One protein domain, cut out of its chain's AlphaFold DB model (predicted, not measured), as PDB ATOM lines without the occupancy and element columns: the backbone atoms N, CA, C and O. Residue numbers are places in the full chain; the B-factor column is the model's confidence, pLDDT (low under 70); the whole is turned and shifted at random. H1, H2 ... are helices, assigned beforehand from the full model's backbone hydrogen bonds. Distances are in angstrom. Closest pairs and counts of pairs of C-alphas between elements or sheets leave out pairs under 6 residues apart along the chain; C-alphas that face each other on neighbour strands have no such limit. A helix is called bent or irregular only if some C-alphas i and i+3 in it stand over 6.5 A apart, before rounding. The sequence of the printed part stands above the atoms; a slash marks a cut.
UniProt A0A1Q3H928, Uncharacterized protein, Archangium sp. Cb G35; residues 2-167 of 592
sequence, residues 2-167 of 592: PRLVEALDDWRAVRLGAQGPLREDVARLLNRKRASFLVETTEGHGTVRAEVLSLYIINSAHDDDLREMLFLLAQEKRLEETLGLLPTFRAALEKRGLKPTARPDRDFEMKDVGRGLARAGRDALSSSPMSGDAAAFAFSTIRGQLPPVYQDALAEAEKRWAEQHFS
ATOM      1  N   PRO A   2     146.557 -39.750 201.693       74.44
ATOM      2  CA  PRO A   2     145.379 -40.029 202.533       74.44
ATOM      3  C   PRO A   2     145.557 -41.243 203.463       74.44
ATOM      4  O   PRO A   2     145.434 -41.104 204.673       74.44
ATOM      5  N   ARG A   3     146.019 -42.380 202.916       78.69
ATOM      6  CA  ARG A   3     146.338 -43.604 203.684       78.69
ATOM      7  C   ARG A   3     147.394 -43.407 204.779       78.69
ATOM      8  O   ARG A   3     147.394 -44.128 205.764       78.69
ATOM      9  N   LEU A   4     148.309 -42.447 204.598       78.50
ATOM     10  CA  LEU A   4     149.322 -42.140 205.611       78.50
ATOM     11  C   LEU A   4     148.668 -41.447 206.803       78.50
ATOM     12  O   LEU A   4     148.897 -41.860 207.927       78.50
ATOM     13  N   VAL A   5     147.849 -40.420 206.559       81.12
ATOM     14  CA  VAL A   5     147.165 -39.684 207.634       81.12
ATOM     15  C   VAL A   5     146.149 -40.561 208.353       81.12
ATOM     16  O   VAL A   5     145.994 -40.434 209.559       81.12
ATOM     17  N   GLU A   6     145.512 -41.482 207.637       84.06
ATOM     18  CA  GLU A   6     144.606 -42.474 208.214       84.06
ATOM     19  C   GLU A   6     145.311 -43.403 209.212       84.06
ATOM     20  O   GLU A   6     144.776 -43.662 210.284       84.06
ATOM     21  N   ALA A   7     146.537 -43.831 208.894       83.62
ATOM     22  CA  ALA A   7     147.337 -44.720 209.735       83.62
ATOM     23  C   ALA A   7     148.000 -44.034 210.947       83.62
ATOM     24  O   ALA A   7     148.555 -44.720 211.803       83.62
ATOM     25  N   LEU A   8     147.994 -42.698 211.021       84.81
ATOM     26  CA  LEU A   8     148.552 -41.968 212.161       84.81
ATOM     27  C   LEU A   8     147.569 -41.949 213.332       84.81
ATOM     28  O   LEU A   8     146.371 -41.752 213.138       84.81
ATOM     29  N   ASP A   9     148.085 -42.061 214.556       86.69
ATOM     30  CA  ASP A   9     147.334 -41.670 215.749       86.69
ATOM     31  C   ASP A   9     147.047 -40.162 215.744       86.69
ATOM     32  O   ASP A   9     147.643 -39.381 214.988       86.69
ATOM     33  N   ASP A  10     146.099 -39.754 216.577       89.12
ATOM     34  CA  ASP A  10     145.548 -38.408 216.524       89.12
ATOM     35  C   ASP A  10     146.587 -37.342 216.922       89.12
ATOM     36  O   ASP A  10     146.677 -36.300 216.264       89.12
ATOM     37  N   TRP A  11     147.487 -37.640 217.871       86.69
ATOM     38  CA  TRP A  11     148.604 -36.756 218.224       86.69
ATOM     39  C   TRP A  11     149.624 -36.610 217.087       86.69
ATOM     40  O   TRP A  11     150.032 -35.497 216.731       86.69
ATOM     41  N   ARG A  12     150.031 -37.714 216.450       83.75
ATOM     42  CA  ARG A  12     150.939 -37.656 215.292       83.75
ATOM     43  C   ARG A  12     150.309 -36.929 214.106       83.75
ATOM     44  O   ARG A  12     151.025 -36.238 213.380       83.75
ATOM     45  N   ALA A  13     148.994 -37.026 213.923       84.94
ATOM     46  CA  ALA A  13     148.275 -36.256 212.916       84.94
ATOM     47  C   ALA A  13     148.268 -34.753 213.245       84.94
ATOM     48  O   ALA A  13     148.586 -33.945 212.372       84.94
ATOM     49  N   VAL A  14     148.016 -34.364 214.501       85.81
ATOM     50  CA  VAL A  14     148.127 -32.967 214.965       85.81
ATOM     51  C   VAL A  14     149.521 -32.404 214.665       85.81
ATOM     52  O   VAL A  14     149.640 -31.342 214.046       85.81
ATOM     53  N   ARG A  15     150.581 -33.153 215.002       83.75
ATOM     54  CA  ARG A  15     151.973 -32.777 214.705       83.75
ATOM     55  C   ARG A  15     152.267 -32.687 213.211       83.75
ATOM     56  O   ARG A  15     153.009 -31.794 212.805       83.75
ATOM     57  N   LEU A  16     151.712 -33.583 212.392       79.75
ATOM     58  CA  LEU A  16     151.846 -33.526 210.934       79.75
ATOM     59  C   LEU A  16     151.193 -32.258 210.372       79.75
ATOM     60  O   LEU A  16     151.778 -31.590 209.524       79.75
ATOM     61  N   GLY A  17     150.008 -31.902 210.865       74.31
ATOM     62  CA  GLY A  17     149.317 -30.678 210.469       74.31
ATOM     63  C   GLY A  17     150.058 -29.400 210.872       74.31
ATOM     64  O   GLY A  17     149.927 -28.383 210.200       74.31
ATOM     65  N   ALA A  18     150.879 -29.456 211.922       75.19
ATOM     66  CA  ALA A  18     151.757 -28.359 212.326       75.19
ATOM     67  C   ALA A  18     153.025 -28.214 211.457       75.19
ATOM     68  O   ALA A  18     153.863 -27.371 211.758       75.19
ATOM     69  N   GLN A  19     153.190 -29.025 210.401       68.81
ATOM     70  CA  GLN A  19     154.312 -28.930 209.447       68.81
ATOM     71  C   GLN A  19     154.032 -28.069 208.220       68.81
ATOM     72  O   GLN A  19     154.896 -27.943 207.349       68.81
ATOM     73  N   GLY A  20     152.825 -27.518 208.128       67.44
ATOM     74  CA  GLY A  20     152.441 -26.585 207.083       67.44
ATOM     75  C   GLY A  20     151.165 -27.012 206.361       67.44
ATOM     76  O   GLY A  20     150.521 -28.001 206.724       67.44
ATOM     77  N   PRO A  21     150.769 -26.263 205.321       70.81
ATOM     78  CA  PRO A  21     149.499 -26.461 204.638       70.81
ATOM     79  C   PRO A  21     149.481 -27.786 203.863       70.81
ATOM     80  O   PRO A  21     150.258 -28.004 202.925       70.81
ATOM     81  N   LEU A  22     148.559 -28.673 204.241       69.50
ATOM     82  CA  LEU A  22     148.344 -29.964 203.589       69.50
ATOM     83  C   LEU A  22     147.405 -29.849 202.379       69.50
ATOM     84  O   LEU A  22     146.706 -28.854 202.180       69.50
ATOM     85  N   ARG A  23     147.420 -30.879 201.524       75.62
ATOM     86  CA  ARG A  23     146.537 -30.939 200.355       75.62
ATOM     87  C   ARG A  23     145.075 -31.078 200.789       75.62
ATOM     88  O   ARG A  23     144.769 -31.712 201.798       75.62
ATOM     89  N   GLU A  24     144.182 -30.523 199.981       77.94
ATOM     90  CA  GLU A  24     142.738 -30.499 200.226       77.94
ATOM     91  C   GLU A  24     142.130 -31.901 200.389       77.94
ATOM     92  O   GLU A  24     141.323 -32.108 201.290       77.94
ATOM     93  N   ASP A  25     142.616 -32.891 199.628       78.44
ATOM     94  CA  ASP A  25     142.172 -34.291 199.698       78.44
ATOM     95  C   ASP A  25     142.451 -34.975 201.049       78.44
ATOM     96  O   ASP A  25     141.924 -36.051 201.322       78.44
ATOM     97  N   VAL A  26     143.266 -34.356 201.909       83.81
ATOM     98  CA  VAL A  26     143.665 -34.892 203.221       83.81
ATOM     99  C   VAL A  26     143.210 -33.994 204.380       83.81
ATOM    100  O   VAL A  26     143.129 -34.453 205.519       83.81
ATOM    101  N   ALA A  27     142.869 -32.730 204.108       84.38
ATOM    102  CA  ALA A  27     142.552 -31.731 205.129       84.38
ATOM    103  C   ALA A  27     141.378 -32.150 206.025       84.38
ATOM    104  O   ALA A  27     141.463 -32.060 207.247       84.38
ATOM    105  N   ARG A  28     140.313 -32.706 205.438       88.00
ATOM    106  CA  ARG A  28     139.148 -33.162 206.208       88.00
ATOM    107  C   ARG A  28     139.480 -34.310 207.164       88.00
ATOM    108  O   ARG A  28     139.018 -34.318 208.299       88.00
ATOM    109  N   LEU A  29     140.295 -35.268 206.719       89.25
ATOM    110  CA  LEU A  29     140.728 -36.396 207.548       89.25
ATOM    111  C   LEU A  29     141.620 -35.926 208.706       89.25
ATOM    112  O   LEU A  29     141.442 -36.360 209.840       89.25
ATOM    113  N   LEU A  30     142.535 -34.997 208.434       88.56
ATOM    114  CA  LEU A  30     143.370 -34.369 209.453       88.56
ATOM    115  C   LEU A  30     142.534 -33.611 210.492       88.56
ATOM    116  O   LEU A  30     142.765 -33.758 211.689       88.56
ATOM    117  N   ASN A  31     141.565 -32.809 210.045       91.12
ATOM    118  CA  ASN A  31     140.740 -32.003 210.942       91.12
ATOM    119  C   ASN A  31     139.835 -32.882 211.820       91.12
ATOM    120  O   ASN A  31     139.646 -32.554 212.987       91.12
ATOM    121  N   ARG A  32     139.391 -34.053 211.333       91.69
ATOM    122  CA  ARG A  32     138.764 -35.081 212.190       91.69
ATOM    123  C   ARG A  32     139.701 -35.574 213.284       91.69
ATOM    124  O   ARG A  32     139.301 -35.610 214.439       91.69
ATOM    125  N   LYS A  33     140.950 -35.904 212.948       91.88
ATOM    126  CA  LYS A  33     141.939 -36.350 213.943       91.88
ATOM    127  C   LYS A  33     142.274 -35.263 214.962       91.88
ATOM    128  O   LYS A  33     142.389 -35.553 216.143       91.88
ATOM    129  N   ARG A  34     142.362 -33.999 214.536       90.56
ATOM    130  CA  ARG A  34     142.558 -32.856 215.444       90.56
ATOM    131  C   ARG A  34     141.370 -32.649 216.387       90.56
ATOM    132  O   ARG A  34     141.585 -32.377 217.562       90.56
ATOM    133  N   ALA A  35     140.143 -32.773 215.883       91.56
ATOM    134  CA  ALA A  35     138.934 -32.684 216.701       91.56
ATOM    135  C   ALA A  35     138.849 -33.848 217.705       91.56
ATOM    136  O   ALA A  35     138.607 -33.615 218.884       91.56
ATOM    137  N   SER A  36     139.139 -35.073 217.255       90.44
ATOM    138  CA  SER A  36     139.214 -36.274 218.099       90.44
ATOM    139  C   SER A  36     140.269 -36.132 219.202       90.44
ATOM    140  O   SER A  36     139.953 -36.309 220.374       90.44
ATOM    141  N   PHE A  37     141.481 -35.684 218.861       90.25
ATOM    142  CA  PHE A  37     142.542 -35.420 219.837       90.25
ATOM    143  C   PHE A  37     142.144 -34.372 220.883       90.25
ATOM    144  O   PHE A  37     142.455 -34.523 222.061       90.25
ATOM    145  N   LEU A  38     141.466 -33.296 220.462       88.50
ATOM    146  CA  LEU A  38     141.027 -32.238 221.373       88.50
ATOM    147  C   LEU A  38     140.051 -32.784 222.423       88.50
ATOM    148  O   LEU A  38     140.169 -32.481 223.605       88.50
ATOM    149  N   VAL A  39     139.132 -33.639 221.987       87.88
ATOM    150  CA  VAL A  39     138.186 -34.333 222.860       87.88
ATOM    151  C   VAL A  39     138.912 -35.314 223.784       87.88
ATOM    152  O   VAL A  39     138.719 -35.282 224.999       87.88
ATOM    153  N   GLU A  40     139.791 -36.153 223.238       84.94
ATOM    154  CA  GLU A  40     140.563 -37.131 224.009       84.94
ATOM    155  C   GLU A  40     141.401 -36.453 225.098       84.94
ATOM    156  O   GLU A  40     141.397 -36.899 226.243       84.94
ATOM    157  N   THR A  41     142.066 -35.335 224.791       80.94
ATOM    158  CA  THR A  41     142.894 -34.651 225.787       80.94
ATOM    159  C   THR A  41     142.070 -33.989 226.888       80.94
ATOM    160  O   THR A  41     142.557 -33.916 228.018       80.94
ATOM    161  N   THR A  42     140.848 -33.523 226.597       79.06
ATOM    162  CA  THR A  42     139.948 -32.991 227.634       79.06
ATOM    163  C   THR A  42     139.459 -34.076 228.586       79.06
ATOM    164  O   THR A  42     139.307 -33.810 229.774       79.06
ATOM    165  N   GLU A  43     139.275 -35.301 228.085       76.12
ATOM    166  CA  GLU A  43     138.802 -36.443 228.871       76.12
ATOM    167  C   GLU A  43     139.945 -37.156 229.622       76.12
ATOM    168  O   GLU A  43     139.776 -37.547 230.771       76.12
ATOM    169  N   GLY A  44     141.115 -37.332 228.998       67.88
ATOM    170  CA  GLY A  44     142.166 -38.239 229.481       67.88
ATOM    171  C   GLY A  44     143.400 -37.583 230.105       67.88
ATOM    172  O   GLY A  44     144.212 -38.273 230.723       67.88
ATOM    173  N   HIS A  45     143.591 -36.270 229.937       64.31
ATOM    174  CA  HIS A  45     144.812 -35.587 230.389       64.31
ATOM    175  C   HIS A  45     144.562 -34.427 231.354       64.31
ATOM    176  O   HIS A  45     145.523 -33.862 231.862       64.31
ATOM    177  N   GLY A  46     143.308 -34.103 231.667       70.19
ATOM    178  CA  GLY A  46     142.955 -32.995 232.554       70.19
ATOM    179  C   GLY A  46     142.967 -31.629 231.858       70.19
ATOM    180  O   GLY A  46     143.669 -31.399 230.870       70.19
ATOM    181  N   THR A  47     142.177 -30.700 232.395       71.88
ATOM    182  CA  THR A  47     141.845 -29.411 231.761       71.88
ATOM    183  C   THR A  47     143.060 -28.515 231.523       71.88
ATOM    184  O   THR A  47     143.206 -27.960 230.440       71.88
ATOM    185  N   VAL A  48     143.989 -28.429 232.480       68.06
ATOM    186  CA  VAL A  48     145.200 -27.589 232.370       68.06
ATOM    187  C   VAL A  48     146.089 -28.009 231.197       68.06
ATOM    188  O   VAL A  48     146.574 -27.174 230.436       68.06
ATOM    189  N   ARG A  49     146.285 -29.318 231.022       76.44
ATOM    190  CA  ARG A  49     147.087 -29.876 229.927       76.44
ATOM    191  C   ARG A  49     146.365 -29.732 228.591       76.44
ATOM    192  O   ARG A  49     146.988 -29.368 227.594       76.44
ATOM    193  N   ALA A  50     145.054 -29.967 228.592       79.69
ATOM    194  CA  ALA A  50     144.198 -29.800 227.426       79.69
ATOM    195  C   ALA A  50     144.189 -28.350 226.907       79.69
ATOM    196  O   ALA A  50     144.234 -28.151 225.698       79.69
ATOM    197  N   GLU A  51     144.228 -27.343 227.786       77.69
ATOM    198  CA  GLU A  51     144.311 -25.924 227.401       77.69
ATOM    199  C   GLU A  51     145.612 -25.581 226.665       77.69
ATOM    200  O   GLU A  51     145.607 -24.893 225.646       77.69
ATOM    201  N   VAL A  52     146.755 -26.101 227.113       75.06
ATOM    202  CA  VAL A  52     148.030 -25.843 226.422       75.06
ATOM    203  C   VAL A  52     148.082 -26.558 225.066       75.06
ATOM    204  O   VAL A  52     148.569 -26.001 224.075       75.06
ATOM    205  N   LEU A  53     147.546 -27.778 224.993       83.19
ATOM    206  CA  LEU A  53     147.464 -28.546 223.748       83.19
ATOM    207  C   LEU A  53     146.477 -27.935 222.745       83.19
ATOM    208  O   LEU A  53     146.744 -27.927 221.542       83.19
ATOM    209  N   SER A  54     145.369 -27.371 223.218       83.88
ATOM    210  CA  SER A  54     144.383 -26.697 222.376       83.88
ATOM    211  C   SER A  54     144.958 -25.411 221.763       83.88
ATOM    212  O   SER A  54     144.789 -25.163 220.566       83.88
ATOM    213  N   LEU A  55     145.752 -24.652 222.530       78.94
ATOM    214  CA  LEU A  55     146.504 -23.495 222.036       78.94
ATOM    215  C   LEU A  55     147.532 -23.886 220.969       78.94
ATOM    216  O   LEU A  55     147.671 -23.187 219.964       78.94
ATOM    217  N   TYR A  56     148.213 -25.023 221.135       77.94
ATOM    218  CA  TYR A  56     149.114 -25.558 220.111       77.94
ATOM    219  C   TYR A  56     148.375 -25.856 218.792       77.94
ATOM    220  O   TYR A  56     148.873 -25.548 217.704       77.94
ATOM    221  N   ILE A  57     147.157 -26.397 218.863       85.50
ATOM    222  CA  ILE A  57     146.333 -26.650 217.673       85.50
ATOM    223  C   ILE A  57     145.903 -25.338 217.015       85.50
ATOM    224  O   ILE A  57     146.080 -25.194 215.807       85.50
ATOM    225  N   ILE A  58     145.418 -24.359 217.789       81.38
ATOM    226  CA  ILE A  58     145.059 -23.032 217.261       81.38
ATOM    227  C   ILE A  58     146.254 -22.427 216.534       81.38
ATOM    228  O   ILE A  58     146.155 -22.055 215.367       81.38
ATOM    229  N   ASN A  59     147.410 -22.377 217.188       75.19
ATOM    230  CA  ASN A  59     148.598 -21.708 216.667       75.19
ATOM    231  C   ASN A  59     149.214 -22.395 215.437       75.19
ATOM    232  O   ASN A  59     149.980 -21.760 214.709       75.19
ATOM    233  N   SER A  60     148.851 -23.651 215.163       73.69
ATOM    234  CA  SER A  60     149.350 -24.438 214.026       73.69
ATOM    235  C   SER A  60     148.334 -24.674 212.904       73.69
ATOM    236  O   SER A  60     148.709 -25.187 211.848       73.69
ATOM    237  N   ALA A  61     147.067 -24.306 213.099       83.12
ATOM    238  CA  ALA A  61     146.006 -24.464 212.110       83.12
ATOM    239  C   ALA A  61     145.652 -23.139 211.413       83.12
ATOM    240  O   ALA A  61     145.777 -22.053 211.992       83.12
ATOM    241  N   HIS A  62     145.192 -23.258 210.165       85.75
ATOM    242  CA  HIS A  62     144.602 -22.158 209.402       85.75
ATOM    243  C   HIS A  62     143.149 -21.936 209.835       85.75
ATOM    244  O   HIS A  62     142.505 -22.837 210.378       85.75
ATOM    245  N   ASP A  63     142.608 -20.747 209.589       87.00
ATOM    246  CA  ASP A  63     141.261 -20.414 210.061       87.00
ATOM    247  C   ASP A  63     140.164 -21.239 209.364       87.00
ATOM    248  O   ASP A  63     139.129 -21.527 209.964       87.00
ATOM    249  N   ASP A  64     140.370 -21.662 208.114       86.88
ATOM    250  CA  ASP A  64     139.489 -22.608 207.417       86.88
ATOM    251  C   ASP A  64     139.535 -24.021 208.028       86.88
ATOM    252  O   ASP A  64     138.488 -24.651 208.179       86.88
ATOM    253  N   ASP A  65     140.709 -24.489 208.462       87.81
ATOM    254  CA  ASP A  65     140.853 -25.745 209.210       87.81
ATOM    255  C   ASP A  65     140.144 -25.683 210.572       87.81
ATOM    256  O   ASP A  65     139.444 -26.622 210.951       87.81
ATOM    257  N   LEU A  66     140.287 -24.567 211.297       88.75
ATOM    258  CA  LEU A  66     139.624 -24.359 212.587       88.75
ATOM    259  C   LEU A  66     138.100 -24.327 212.435       88.75
ATOM    260  O   LEU A  66     137.397 -24.950 213.227       88.75
ATOM    261  N   ARG A  67     137.569 -23.673 211.393       88.75
ATOM    262  CA  ARG A  67     136.126 -23.699 211.094       88.75
ATOM    263  C   ARG A  67     135.620 -25.116 210.814       88.75
ATOM    264  O   ARG A  67     134.551 -25.471 211.305       88.75
ATOM    265  N   GLU A  68     136.377 -25.921 210.067       89.19
ATOM    266  CA  GLU A  68     136.029 -27.326 209.809       89.19
ATOM    267  C   GLU A  68     136.064 -28.157 211.101       89.19
ATOM    268  O   GLU A  68     135.165 -28.956 211.338       89.19
ATOM    269  N   MET A  69     137.049 -27.950 211.980       90.94
ATOM    270  CA  MET A  69     137.097 -28.630 213.280       90.94
ATOM    271  C   MET A  69     135.889 -28.292 214.158       90.94
ATOM    272  O   MET A  69     135.270 -29.196 214.713       90.94
ATOM    273  N   LEU A  70     135.531 -27.007 214.262       90.56
ATOM    274  CA  LEU A  70     134.349 -26.575 215.013       90.56
ATOM    275  C   LEU A  70     133.072 -27.182 214.419       90.56
ATOM    276  O   LEU A  70     132.195 -27.613 215.160       90.56
ATOM    277  N   PHE A  71     132.991 -27.282 213.089       89.19
ATOM    278  CA  PHE A  71     131.886 -27.958 212.413       89.19
ATOM    279  C   PHE A  71     131.809 -29.453 212.754       89.19
ATOM    280  O   PHE A  71     130.722 -29.953 213.029       89.19
ATOM    281  N   LEU A  72     132.941 -30.160 212.779       89.75
ATOM    282  CA  LEU A  72     132.993 -31.579 213.141       89.75
ATOM    283  C   LEU A  72     132.593 -31.810 214.607       89.75
ATOM    284  O   LEU A  72     131.809 -32.711 214.886       89.75
ATOM    285  N   LEU A  73     133.057 -30.962 215.529       89.44
ATOM    286  CA  LEU A  73     132.654 -31.021 216.941       89.44
ATOM    287  C   LEU A  73     131.154 -30.751 217.114       89.44
ATOM    288  O   LEU A  73     130.490 -31.481 217.849       89.44
ATOM    289  N   ALA A  74     130.614 -29.766 216.384       88.19
ATOM    290  CA  ALA A  74     129.183 -29.460 216.376       88.19
ATOM    291  C   ALA A  74     128.351 -30.641 215.859       88.19
ATOM    292  O   ALA A  74     127.315 -30.998 216.420       88.19
ATOM    293  N   GLN A  75     128.840 -31.296 214.800       86.19
ATOM    294  CA  GLN A  75     128.234 -32.496 214.232       86.19
ATOM    295  C   GLN A  75     128.269 -33.683 215.204       86.19
ATOM    296  O   GLN A  75     127.456 -34.594 215.085       86.19
ATOM    297  N   GLU A  76     129.168 -33.701 216.185       83.94
ATOM    298  CA  GLU A  76     129.261 -34.774 217.178       83.94
ATOM    299  C   GLU A  76     128.559 -34.459 218.505       83.94
ATOM    300  O   GLU A  76     128.468 -35.354 219.354       83.94
ATOM    301  N   LYS A  77     127.977 -33.257 218.643       83.81
ATOM    302  CA  LYS A  77     127.418 -32.725 219.894       83.81
ATOM    303  C   LYS A  77     128.479 -32.637 220.998       83.81
ATOM    304  O   LYS A  77     128.299 -33.133 222.108       83.81
ATOM    305  N   ARG A  78     129.652 -32.113 220.642       84.81
ATOM    306  CA  ARG A  78     130.802 -31.956 221.546       84.81
ATOM    307  C   ARG A  78     131.329 -30.526 221.568       84.81
ATOM    308  O   ARG A  78     132.275 -30.258 222.307       84.81
ATOM    309  N   LEU A  79     130.782 -29.618 220.759       85.31
ATOM    310  CA  LEU A  79     131.333 -28.277 220.618       85.31
ATOM    311  C   LEU A  79     131.146 -27.462 221.898       85.31
ATOM    312  O   LEU A  79     132.122 -26.920 222.411       85.31
ATOM    313  N   GLU A  80     129.928 -27.401 222.435       83.88
ATOM    314  CA  GLU A  80     129.629 -26.629 223.644       83.88
ATOM    315  C   GLU A  80     130.362 -27.189 224.864       83.88
ATOM    316  O   GLU A  80     130.965 -26.429 225.622       83.88
ATOM    317  N   GLU A  81     130.392 -28.517 225.007       83.75
ATOM    318  CA  GLU A  81     131.134 -29.200 226.071       83.75
ATOM    319  C   GLU A  81     132.631 -28.858 226.011       83.75
ATOM    320  O   GLU A  81     133.214 -28.416 227.002       83.75
ATOM    321  N   THR A  82     133.249 -28.996 224.834       85.06
ATOM    322  CA  THR A  82     134.683 -28.729 224.651       85.06
ATOM    323  C   THR A  82     135.016 -27.260 224.921       85.06
ATOM    324  O   THR A  82     136.013 -26.966 225.577       85.06
ATOM    325  N   LEU A  83     134.180 -26.322 224.460       85.19
ATOM    326  CA  LEU A  83     134.369 -24.888 224.711       85.19
ATOM    327  C   LEU A  83     134.138 -24.506 226.180       85.19
ATOM    328  O   LEU A  83     134.753 -23.552 226.655       85.19
ATOM    329  N   GLY A  84     133.267 -25.224 226.893       81.38
ATOM    330  CA  GLY A  84     133.037 -25.037 228.326       81.38
ATOM    331  C   GLY A  84     134.208 -25.522 229.182       81.38
ATOM    332  O   GLY A  84     134.563 -24.873 230.162       81.38
ATOM    333  N   LEU A  85     134.842 -26.628 228.780       81.25
ATOM    334  CA  LEU A  85     136.027 -27.177 229.450       81.25
ATOM    335  C   LEU A  85     137.315 -26.401 229.135       81.25
ATOM    336  O   LEU A  85     138.266 -26.479 229.914       81.25
ATOM    337  N   LEU A  86     137.350 -25.669 228.015       81.44
ATOM    338  CA  LEU A  86     138.528 -24.957 227.507       81.44
ATOM    339  C   LEU A  86     138.248 -23.456 227.267       81.44
ATOM    340  O   LEU A  86     138.158 -23.004 226.117       81.44
ATOM    341  N   PRO A  87     138.098 -22.643 228.329       77.50
ATOM    342  CA  PRO A  87     137.850 -21.206 228.200       77.50
ATOM    343  C   PRO A  87     138.970 -20.444 227.468       77.50
ATOM    344  O   PRO A  87     138.693 -19.479 226.751       77.50
ATOM    345  N   THR A  88     140.226 -20.879 227.589       73.94
ATOM    346  CA  THR A  88     141.378 -20.232 226.937       73.94
ATOM    347  C   THR A  88     141.384 -20.514 225.439       73.94
ATOM    348  O   THR A  88     141.607 -19.608 224.632       73.94
ATOM    349  N   PHE A  89     141.054 -21.747 225.048       81.19
ATOM    350  CA  PHE A  89     140.812 -22.117 223.653       81.19
ATOM    351  C   PHE A  89     139.729 -21.241 223.011       81.19
ATOM    352  O   PHE A  89     139.926 -20.703 221.920       81.19
ATOM    353  N   ARG A  90     138.606 -21.034 223.709       81.19
ATOM    354  CA  ARG A  90     137.520 -20.170 223.230       81.19
ATOM    355  C   ARG A  90     137.988 -18.730 223.008       81.19
ATOM    356  O   ARG A  90     137.772 -18.187 221.926       81.19
ATOM    357  N   ALA A  91     138.664 -18.136 223.990       76.25
ATOM    358  CA  ALA A  91     139.177 -16.771 223.881       76.25
ATOM    359  C   ALA A  91     140.184 -16.622 222.723       76.25
ATOM    360  O   ALA A  91     140.168 -15.633 221.987       76.25
ATOM    361  N   ALA A  92     141.034 -17.630 222.505       74.44
ATOM    362  CA  ALA A  92     141.997 -17.639 221.409       74.44
ATOM    363  C   ALA A  92     141.332 -17.752 220.021       74.44
ATOM    364  O   ALA A  92     141.808 -17.128 219.069       74.44
ATOM    365  N   LEU A  93     140.216 -18.483 219.893       82.19
ATOM    366  CA  LEU A  93     139.406 -18.507 218.665       82.19
ATOM    367  C   LEU A  93     138.750 -17.146 218.392       82.19
ATOM    368  O   LEU A  93     138.821 -16.645 217.268       82.19
ATOM    369  N   GLU A  94     138.170 -16.521 219.417       81.81
ATOM    370  CA  GLU A  94     137.539 -15.197 219.314       81.81
ATOM    371  C   GLU A  94     138.557 -14.117 218.921       81.81
ATOM    372  O   GLU A  94     138.290 -13.297 218.039       81.81
ATOM    373  N   LYS A  95     139.780 -14.181 219.468       75.38
ATOM    374  CA  LYS A  95     140.901 -13.303 219.092       75.38
ATOM    375  C   LYS A  95     141.334 -13.460 217.628       75.38
ATOM    376  O   LYS A  95     141.859 -12.515 217.044       75.38
ATOM    377  N   ARG A  96     141.084 -14.620 217.011       71.81
ATOM    378  CA  ARG A  96     141.269 -14.852 215.564       71.81
ATOM    379  C   ARG A  96     140.078 -14.409 214.710       71.81
ATOM    380  O   ARG A  96     140.076 -14.619 213.501       71.81
ATOM    381  N   GLY A  97     139.051 -13.812 215.312       77.81
ATOM    382  CA  GLY A  97     137.831 -13.418 214.612       77.81
ATOM    383  C   GLY A  97     136.922 -14.596 214.248       77.81
ATOM    384  O   GLY A  97     135.984 -14.429 213.465       77.81
ATOM    385  N   LEU A  98     137.169 -15.787 214.803       82.56
ATOM    386  CA  LEU A  98     136.252 -16.918 214.705       82.56
ATOM    387  C   LEU A  98     135.188 -16.766 215.792       82.56
ATOM    388  O   LEU A  98     135.516 -16.484 216.937       82.56
ATOM    389  N   LYS A  99     133.913 -16.950 215.441       81.31
ATOM    390  CA  LYS A  99     132.796 -16.950 216.399       81.31
ATOM    391  C   LYS A  99     132.368 -18.400 216.644       81.31
ATOM    392  O   LYS A  99     131.588 -18.915 215.842       81.31
ATOM    393  N   PRO A 100     132.864 -19.082 217.696       68.06
ATOM    394  CA  PRO A 100     132.618 -20.513 217.889       68.06
ATOM    395  C   PRO A 100     131.135 -20.818 218.125       68.06
ATOM    396  O   PRO A 100     130.639 -21.847 217.691       68.06
ATOM    397  N   THR A 101     130.413 -19.876 218.734       63.09
ATOM    398  CA  THR A 101     128.976 -19.958 219.038       63.09
ATOM    399  C   THR A 101     128.065 -19.592 217.866       63.09
ATOM    400  O   THR A 101     126.849 -19.699 217.980       63.09
ATOM    401  N   ALA A 102     128.612 -19.169 216.719       60.84
ATOM    402  CA  ALA A 102     127.804 -18.864 215.536       60.84
ATOM    403  C   ALA A 102     127.192 -20.122 214.887       60.84
ATOM    404  O   ALA A 102     126.383 -20.004 213.968       60.84
ATOM    405  N   ARG A 103     127.585 -21.319 215.343       63.59
ATOM    406  CA  ARG A 103     127.058 -22.600 214.878       63.59
ATOM    407  C   ARG A 103     126.753 -23.482 216.100       63.59
ATOM    408  O   ARG A 103     127.708 -23.936 216.725       63.59
ATOM    409  N   PRO A 104     125.475 -23.678 216.471       70.50
ATOM    410  CA  PRO A 104     125.119 -24.483 217.638       70.50
ATOM    411  C   PRO A 104     125.435 -25.966 217.409       70.50
ATOM    412  O   PRO A 104     125.523 -26.421 216.262       70.50
ATOM    413  N   ASP A 105     125.606 -26.712 218.503       75.69
ATOM    414  CA  ASP A 105     125.686 -28.175 218.471       75.69
ATOM    415  C   ASP A 105     124.427 -28.775 217.814       75.69
ATOM    416  O   ASP A 105     123.339 -28.197 217.865       75.69
ATOM    417  N   ARG A 106     124.557 -29.959 217.199       80.06
ATOM    418  CA  ARG A 106     123.387 -30.691 216.688       80.06
ATOM    419  C   ARG A 106     122.431 -31.109 217.817       80.06
ATOM    420  O   ARG A 106     122.830 -31.284 218.974       80.06
ATOM    421  N   ASP A 107     121.184 -31.388 217.443       73.81
ATOM    422  CA  ASP A 107     120.172 -31.914 218.359       73.81
ATOM    423  C   ASP A 107     120.565 -33.271 218.976       73.81
ATOM    424  O   ASP A 107     121.418 -34.012 218.480       73.81
ATOM    425  N   PHE A 108     119.958 -33.578 220.125       61.69
ATOM    426  CA  PHE A 108     120.247 -34.772 220.923       61.69
ATOM    427  C   PHE A 108     119.859 -36.078 220.208       61.69
ATOM    428  O   PHE A 108     118.739 -36.201 219.722       61.69
ATOM    429  N   GLU A 109     120.740 -37.087 220.230       74.12
ATOM    430  CA  GLU A 109     120.438 -38.438 219.735       74.12
ATOM    431  C   GLU A 109     120.721 -39.519 220.794       74.12
ATOM    432  O   GLU A 109     121.614 -39.391 221.628       74.12
ATOM    433  N   MET A 110     120.020 -40.657 220.715       53.09
ATOM    434  CA  MET A 110     120.141 -41.773 221.677       53.09
ATOM    435  C   MET A 110     121.561 -42.355 221.804       53.09
ATOM    436  O   MET A 110     121.933 -42.864 222.861       53.09
ATOM    437  N   LYS A 111     122.396 -42.235 220.762       62.69
ATOM    438  CA  LYS A 111     123.815 -42.641 220.795       62.69
ATOM    439  C   LYS A 111     124.663 -41.821 221.781       62.69
ATOM    440  O   LYS A 111     125.748 -42.254 222.163       62.69
ATOM    441  N   ASP A 112     124.178 -40.653 222.199       63.03
ATOM    442  CA  ASP A 112     124.868 -39.761 223.130       63.03
ATOM    443  C   ASP A 112     124.668 -40.213 224.600       63.03
ATOM    444  O   ASP A 112     125.576 -40.057 225.417       63.03
ATOM    445  N   VAL A 113     123.564 -40.910 224.916       57.94
ATOM    446  CA  VAL A 113     123.298 -41.526 226.241       57.94
ATOM    447  C   VAL A 113     124.279 -42.661 226.541       57.94
ATOM    448  O   VAL A 113     124.867 -42.717 227.623       57.94
ATOM    449  N   GLY A 114     124.507 -43.549 225.566       50.16
ATOM    450  CA  GLY A 114     125.455 -44.661 225.712       50.16
ATOM    451  C   GLY A 114     126.898 -44.193 225.930       50.16
ATOM    452  O   GLY A 114     127.671 -44.851 226.624       50.16
ATOM    453  N   ARG A 115     127.251 -43.014 225.402       60.97
ATOM    454  CA  ARG A 115     128.568 -42.392 225.586       60.97
ATOM    455  C   ARG A 115     128.765 -41.851 227.005       60.97
ATOM    456  O   ARG A 115     129.830 -42.061 227.578       60.97
ATOM    457  N   GLY A 116     127.747 -41.208 227.582       52.44
ATOM    458  CA  GLY A 116     127.787 -40.725 228.969       52.44
ATOM    459  C   GLY A 116     127.972 -41.858 229.986       52.44
ATOM    460  O   GLY A 116     128.776 -41.740 230.908       52.44
ATOM    461  N   LEU A 117     127.312 -42.999 229.760       45.19
ATOM    462  CA  LEU A 117     127.467 -44.201 230.589       45.19
ATOM    463  C   LEU A 117     128.846 -44.865 230.426       45.19
ATOM    464  O   LEU A 117     129.427 -45.331 231.405       45.19
ATOM    465  N   ALA A 118     129.412 -44.863 229.213       48.91
ATOM    466  CA  ALA A 118     130.764 -45.367 228.965       48.91
ATOM    467  C   ALA A 118     131.860 -44.511 229.631       48.91
ATOM    468  O   ALA A 118     132.876 -45.066 230.049       48.91
ATOM    469  N   ARG A 119     131.662 -43.189 229.765       49.88
ATOM    470  CA  ARG A 119     132.565 -42.309 230.531       49.88
ATOM    471  C   ARG A 119     132.513 -42.611 232.031       49.88
ATOM    472  O   ARG A 119     133.560 -42.865 232.611       49.88
ATOM    473  N   ALA A 120     131.321 -42.738 232.622       44.22
ATOM    474  CA  ALA A 120     131.177 -43.088 234.043       44.22
ATOM    475  C   ALA A 120     131.827 -44.443 234.402       44.22
ATOM    476  O   ALA A 120     132.427 -44.588 235.465       44.22
ATOM    477  N   GLY A 121     131.762 -45.430 233.498       38.66
ATOM    478  CA  GLY A 121     132.451 -46.714 233.672       38.66
ATOM    479  C   GLY A 121     133.976 -46.638 233.507       38.66
ATOM    480  O   GLY A 121     134.698 -47.389 234.157       38.66
ATOM    481  N   ARG A 122     134.484 -45.730 232.662       44.97
ATOM    482  CA  ARG A 122     135.925 -45.537 232.434       44.97
ATOM    483  C   ARG A 122     136.578 -44.732 233.563       44.97
ATOM    484  O   ARG A 122     137.658 -45.118 233.996       44.97
ATOM    485  N   ASP A 123     135.886 -43.726 234.098       42.97
ATOM    486  CA  ASP A 123     136.324 -42.933 235.258       42.97
ATOM    487  C   ASP A 123     136.392 -43.778 236.546       42.97
ATOM    488  O   ASP A 123     137.263 -43.578 237.394       42.97
ATOM    489  N   ALA A 124     135.528 -44.794 236.671       39.16
ATOM    490  CA  ALA A 124     135.607 -45.777 237.752       39.16
ATOM    491  C   ALA A 124     136.848 -46.687 237.632       39.16
ATOM    492  O   ALA A 124     137.449 -47.048 238.644       39.16
ATOM    493  N   LEU A 125     137.274 -47.020 236.406       35.34
ATOM    494  CA  LEU A 125     138.435 -47.879 236.133       35.34
ATOM    495  C   LEU A 125     139.771 -47.115 236.146       35.34
ATOM    496  O   LEU A 125     140.794 -47.698 236.512       35.34
ATOM    497  N   SER A 126     139.776 -45.816 235.819       39.12
ATOM    498  CA  SER A 126     140.970 -44.953 235.852       39.12
ATOM    499  C   SER A 126     141.427 -44.563 237.265       39.12
ATOM    500  O   SER A 126     142.462 -43.921 237.429       39.12
ATOM    501  N   SER A 127     140.678 -44.962 238.298       37.88
ATOM    502  CA  SER A 127     141.047 -44.800 239.712       37.88
ATOM    503  C   SER A 127     142.103 -45.813 240.196       37.88
ATOM    504  O   SER A 127     142.550 -45.753 241.341       37.88
ATOM    505  N   SER A 128     142.542 -46.732 239.326       33.25
ATOM    506  CA  SER A 128     143.568 -47.733 239.642       33.25
ATOM    507  C   SER A 128     144.988 -47.183 239.400       33.25
ATOM    508  O   SER A 128     145.244 -46.675 238.302       33.25
ATOM    509  N   PRO A 129     145.951 -47.340 240.335       35.22
ATOM    510  CA  PRO A 129     147.302 -46.769 240.221       35.22
ATOM    511  C   PRO A 129     148.054 -47.182 238.941       35.22
ATOM    512  O   PRO A 129     148.727 -46.359 238.332       35.22
ATOM    513  N   MET A 130     147.827 -48.401 238.433       29.41
ATOM    514  CA  MET A 130     148.394 -48.874 237.156       29.41
ATOM    515  C   MET A 130     147.907 -48.106 235.909       29.41
ATOM    516  O   MET A 130     148.610 -48.058 234.902       29.41
ATOM    517  N   SER A 131     146.704 -47.524 235.946       38.50
ATOM    518  CA  SER A 131     146.129 -46.773 234.817       38.50
ATOM    519  C   SER A 131     146.577 -45.307 234.793       38.50
ATOM    520  O   SER A 131     146.790 -44.745 233.716       38.50
ATOM    521  N   GLY A 132     146.816 -44.723 235.974       45.53
ATOM    522  CA  GLY A 132     147.420 -43.400 236.124       45.53
ATOM    523  C   GLY A 132     148.844 -43.351 235.567       45.53
ATOM    524  O   GLY A 132     149.184 -42.407 234.857       45.53
ATOM    525  N   ASP A 133     149.630 -44.409 235.781       40.69
ATOM    526  CA  ASP A 133     150.998 -44.523 235.264       40.69
ATOM    527  C   ASP A 133     151.042 -44.615 233.732       40.69
ATOM    528  O   ASP A 133     151.890 -43.992 233.092       40.69
ATOM    529  N   ALA A 134     150.093 -45.327 233.112       47.03
ATOM    530  CA  ALA A 134     149.998 -45.432 231.656       47.03
ATOM    531  C   ALA A 134     149.558 -44.111 230.998       47.03
ATOM    532  O   ALA A 134     150.139 -43.702 229.991       47.03
ATOM    533  N   ALA A 135     148.578 -43.407 231.581       52.97
ATOM    534  CA  ALA A 135     148.146 -42.092 231.107       52.97
ATOM    535  C   ALA A 135     149.231 -41.018 231.324       52.97
ATOM    536  O   ALA A 135     149.469 -40.186 230.445       52.97
ATOM    537  N   ALA A 136     149.946 -41.071 232.451       52.09
ATOM    538  CA  ALA A 136     151.094 -40.213 232.728       52.09
ATOM    539  C   ALA A 136     152.259 -40.491 231.764       52.09
ATOM    540  O   ALA A 136     152.870 -39.551 231.252       52.09
ATOM    541  N   PHE A 137     152.528 -41.760 231.443       56.12
ATOM    542  CA  PHE A 137     153.543 -42.149 230.465       56.12
ATOM    543  C   PHE A 137     153.167 -41.714 229.040       56.12
ATOM    544  O   PHE A 137     153.993 -41.124 228.334       56.12
ATOM    545  N   ALA A 138     151.911 -41.911 228.627       62.78
ATOM    546  CA  ALA A 138     151.400 -41.436 227.340       62.78
ATOM    547  C   ALA A 138     151.528 -39.908 227.218       62.78
ATOM    548  O   ALA A 138     152.050 -39.397 226.224       62.78
ATOM    549  N   PHE A 139     151.166 -39.176 228.274       72.31
ATOM    550  CA  PHE A 139     151.302 -37.726 228.302       72.31
ATOM    551  C   PHE A 139     152.766 -37.260 228.328       72.31
ATOM    552  O   PHE A 139     153.104 -36.269 227.681       72.31
ATOM    553  N   SER A 140     153.670 -37.988 228.994       69.12
ATOM    554  CA  SER A 140     155.107 -37.668 228.988       69.12
ATOM    555  C   SER A 140     155.693 -37.674 227.569       69.12
ATOM    556  O   SER A 140     156.516 -36.823 227.222       69.12
ATOM    557  N   THR A 141     155.183 -38.564 226.710       75.00
ATOM    558  CA  THR A 141     155.557 -38.635 225.293       75.00
ATOM    559  C   THR A 141     155.053 -37.416 224.520       75.00
ATOM    560  O   THR A 141     155.788 -36.865 223.698       75.00
ATOM    561  N   ILE A 142     153.827 -36.960 224.794       81.00
ATOM    562  CA  ILE A 142     153.265 -35.739 224.200       81.00
ATOM    563  C   ILE A 142     154.077 -34.518 224.651       81.00
ATOM    564  O   ILE A 142     154.544 -33.747 223.812       81.00
ATOM    565  N   ARG A 143     154.333 -34.390 225.961       76.75
ATOM    566  CA  ARG A 143     155.126 -33.306 226.559       76.75
ATOM    567  C   ARG A 143     156.513 -33.197 225.933       76.75
ATOM    568  O   ARG A 143     156.894 -32.112 225.508       76.75
ATOM    569  N   GLY A 144     157.241 -34.308 225.806       72.00
ATOM    570  CA  GLY A 144     158.576 -34.316 225.197       72.00
ATOM    571  C   GLY A 144     158.597 -33.957 223.704       72.00
ATOM    572  O   GLY A 144     159.652 -33.625 223.167       72.00
ATOM    573  N   GLN A 145     157.448 -34.009 223.024       77.00
ATOM    574  CA  GLN A 145     157.311 -33.706 221.596       77.00
ATOM    575  C   GLN A 145     156.726 -32.316 221.308       77.00
ATOM    576  O   GLN A 145     156.704 -31.906 220.143       77.00
ATOM    577  N   LEU A 146     156.259 -31.595 222.333       71.06
ATOM    578  CA  LEU A 146     155.820 -30.209 222.204       71.06
ATOM    579  C   LEU A 146     157.014 -29.273 221.969       71.06
ATOM    580  O   LEU A 146     158.119 -29.564 222.426       71.06
ATOM    581  N   PRO A 147     156.834 -28.129 221.290       66.12
ATOM    582  CA  PRO A 147     157.881 -27.115 221.242       66.12
ATOM    583  C   PRO A 147     158.209 -26.565 222.644       66.12
ATOM    584  O   PRO A 147     157.288 -26.473 223.457       66.12
ATOM    585  N   PRO A 148     159.459 -26.131 222.916       65.62
ATOM    586  CA  PRO A 148     159.890 -25.680 224.248       65.62
ATOM    587  C   PRO A 148     158.959 -24.647 224.890       65.62
ATOM    588  O   PRO A 148     158.534 -24.841 226.017       65.62
ATOM    589  N   VAL A 149     158.493 -23.656 224.124       59.19
ATOM    590  CA  VAL A 149     157.551 -22.629 224.612       59.19
ATOM    591  C   VAL A 149     156.252 -23.231 225.173       59.19
ATOM    592  O   VAL A 149     155.713 -22.736 226.157       59.19
ATOM    593  N   TYR A 150     155.751 -24.323 224.586       66.56
ATOM    594  CA  TYR A 150     154.558 -25.020 225.080       66.56
ATOM    595  C   TYR A 150     154.890 -25.969 226.233       66.56
ATOM    596  O   TYR A 150     154.028 -26.214 227.067       66.56
ATOM    597  N   GLN A 151     156.119 -26.488 226.307       72.62
ATOM    598  CA  GLN A 151     156.582 -27.251 227.468       72.62
ATOM    599  C   GLN A 151     156.719 -26.352 228.699       72.62
ATOM    600  O   GLN A 151     156.300 -26.755 229.781       72.62
ATOM    601  N   ASP A 152     157.247 -25.141 228.523       65.62
ATOM    602  CA  ASP A 152     157.395 -24.138 229.576       65.62
ATOM    603  C   ASP A 152     156.027 -23.608 230.008       65.62
ATOM    604  O   ASP A 152     155.725 -23.576 231.198       65.62
ATOM    605  N   ALA A 153     155.149 -23.294 229.047       62.56
ATOM    606  CA  ALA A 153     153.760 -22.931 229.330       62.56
ATOM    607  C   ALA A 153     153.024 -24.035 230.097       62.56
ATOM    608  O   ALA A 153     152.273 -23.748 231.024       62.56
ATOM    609  N   LEU A 154     153.255 -25.298 229.730       69.19
ATOM    610  CA  LEU A 154     152.686 -26.444 230.424       69.19
ATOM    611  C   LEU A 154     153.263 -26.603 231.832       69.19
ATOM    612  O   LEU A 154     152.499 -26.808 232.767       69.19
ATOM    613  N   ALA A 155     154.581 -26.483 231.998       69.06
ATOM    614  CA  ALA A 155     155.236 -26.576 233.299       69.06
ATOM    615  C   ALA A 155     154.759 -25.472 234.248       69.06
ATOM    616  O   ALA A 155     154.476 -25.740 235.411       69.06
ATOM    617  N   GLU A 156     154.617 -24.248 233.745       68.00
ATOM    618  CA  GLU A 156     154.128 -23.108 234.513       68.00
ATOM    619  C   GLU A 156     152.635 -23.244 234.842       68.00
ATOM    620  O   GLU A 156     152.219 -22.957 235.962       68.00
ATOM    621  N   ALA A 157     151.819 -23.728 233.901       65.62
ATOM    622  CA  ALA A 157     150.403 -23.981 234.146       65.62
ATOM    623  C   ALA A 157     150.194 -25.113 235.170       65.62
ATOM    624  O   ALA A 157     149.364 -24.972 236.065       65.62
ATOM    625  N   GLU A 158     150.975 -26.197 235.096       65.94
ATOM    626  CA  GLU A 158     150.979 -27.287 236.084       65.94
ATOM    627  C   GLU A 158     151.467 -26.807 237.456       65.94
ATOM    628  O   GLU A 158     150.873 -27.155 238.475       65.94
ATOM    629  N   LYS A 159     152.518 -25.981 237.491       61.66
ATOM    630  CA  LYS A 159     153.061 -25.399 238.720       61.66
ATOM    631  C   LYS A 159     152.044 -24.490 239.403       61.66
ATOM    632  O   LYS A 159     151.782 -24.673 240.585       61.66
ATOM    633  N   ARG A 160     151.411 -23.574 238.665       62.75
ATOM    634  CA  ARG A 160     150.360 -22.696 239.206       62.75
ATOM    635  C   ARG A 160     149.136 -23.480 239.647       62.75
ATOM    636  O   ARG A 160     148.556 -23.165 240.678       62.75
ATOM    637  N   TRP A 161     148.755 -24.511 238.894       60.50
ATOM    638  CA  TRP A 161     147.685 -25.413 239.299       60.50
ATOM    639  C   TRP A 161     148.030 -26.115 240.618       60.50
ATOM    640  O   TRP A 161     147.203 -26.115 241.525       60.50
ATOM    641  N   ALA A 162     149.258 -26.619 240.777       53.56
ATOM    642  CA  ALA A 162     149.722 -27.213 242.028       53.56
ATOM    643  C   ALA A 162     149.741 -26.187 243.177       53.56
ATOM    644  O   ALA A 162     149.180 -26.448 244.236       53.56
ATOM    645  N   GLU A 163     150.297 -24.993 242.969       54.72
ATOM    646  CA  GLU A 163     150.330 -23.907 243.963       54.72
ATOM    647  C   GLU A 163     148.920 -23.477 244.411       54.72
ATOM    648  O   GLU A 163     148.692 -23.210 245.591       54.72
ATOM    649  N   GLN A 164     147.949 -23.476 243.494       51.16
ATOM    650  CA  GLN A 164     146.538 -23.188 243.776       51.16
ATOM    651  C   GLN A 164     145.806 -24.345 244.472       51.16
ATOM    652  O   GLN A 164     144.864 -24.096 245.216       51.16
ATOM    653  N   HIS A 165     146.219 -25.599 244.257       42.44
ATOM    654  CA  HIS A 165     145.635 -26.774 244.925       42.44
ATOM    655  C   HIS A 165     146.245 -27.038 246.311       42.44
ATOM    656  O   HIS A 165     145.606 -27.684 247.140       42.44
ATOM    657  N   PHE A 166     147.449 -26.525 246.583       36.16
ATOM    658  CA  PHE A 166     148.125 -26.624 247.884       36.16
ATOM    659  C   PHE A 166     147.993 -25.363 248.760       36.16
ATOM    660  O   PHE A 166     148.505 -25.349 249.880       36.16
ATOM    661  N   SER A 167     147.287 -24.324 248.304       32.78
ATOM    662  CA  SER A 167     146.927 -23.156 249.116       32.78
ATOM    663  C   SER A 167     145.442 -23.190 249.494       32.78
ATOM    664  O   SER A 167     144.566 -23.451 248.675       32.78
TER     665      SER A 167
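AT A GLANCE: This is residues 2 to 167 of the 592 residues of an uncharacterized protein of Archangium sp. Cb G35 (UniProt A0A1Q3H928). A long helix, H3, is the core, with H1, H2, H4, H5 and H6 packed round it and H7 and H10 packed on H4. From H7 a long link and H8 swing out in a wide, loose arm, and H9 leads back towards the core; residues 113 to 118 of H8 and 162 to 167 at the end stick out. The printed part has 166 residues with ten named helices, H1 to H10 in chain order, and no named strand: all helix. It is compact, with a radius of gyration of the C-alphas of 16.3 A and spans of 45 by 42 by 34 A.

IN THESE COORDINATES: H3, residues 24 to 44, runs 30.3 A from C-alpha 24 at (142.738, -30.499, 200.226) to C-alpha 44 at (142.166, -38.239, 229.481); it is irregular, with C-alphas 25 and 28 7.3 A apart. Before it come H1, residues 2 to 7, and H2, residues 10 to 17. After it come H4, residues 47 to 60, 19.9 A; H5, residues 63 to 76, 20.0 A; H6, residues 79 to 85; and H7, residues 87 to 95. H8, residues 110 to 125, is 24.1 A long, H9, residues 129 to 145, 24.9 A, and H10, residues 148 to 165, 25.1 A, ending with C-alpha 165 at (145.635, -26.774, 244.925).

HOW THE PARTS SIT: H3 is the hub, touching five helices. With residues 30 to 37 alone it touches H2, a helical hairpin at a steep tilt of 44 degrees; the closest C-alphas, of Asp 10 and Lys 33, are 4.9 A apart. H3 and H4 form another, at a shallow tilt of 16 degrees, closest at the C-alphas of Thr 41 and Ala 50, 5.3 A. H5 touches H3 at a steep tilt of 59 degrees, C-alphas of Asn 31 and Met 69 closest at 5.5 A. H3 touches H1 with its residues 25 to 30 alone, where the closest C-alphas, of Pro 2 and Val 26, are 5.5 A apart, and H3 touches H6 with its residues 38 to 42 alone, where the closest C-alphas, of Val 39 and Thr 82, are 6.8 A apart. H4 also touches H7, C-alphas of Ser 54 and Phe 89 closest at 5.9 A, and H10, those of Val 52 and Leu 154 at 6.2 A. H8 touches no helix; H9 is near H2, H3 and H10. Every O i to N i+4 pair is within hydrogen-bond range except in H3, 15 of 17, H8, 10 of 12, and H9, 12 of 13.

THE WHOLE: The C-alphas farthest apart, of Asp 25 and Ser 167, are 50.9 A apart. The printed part has no cut; the link from H7 to H8, residues 96 to 109, is long. The mean pLDDT of the printed part is 71.8, and 61 residues are under 70, among them 110 to 138 and 152 to 167.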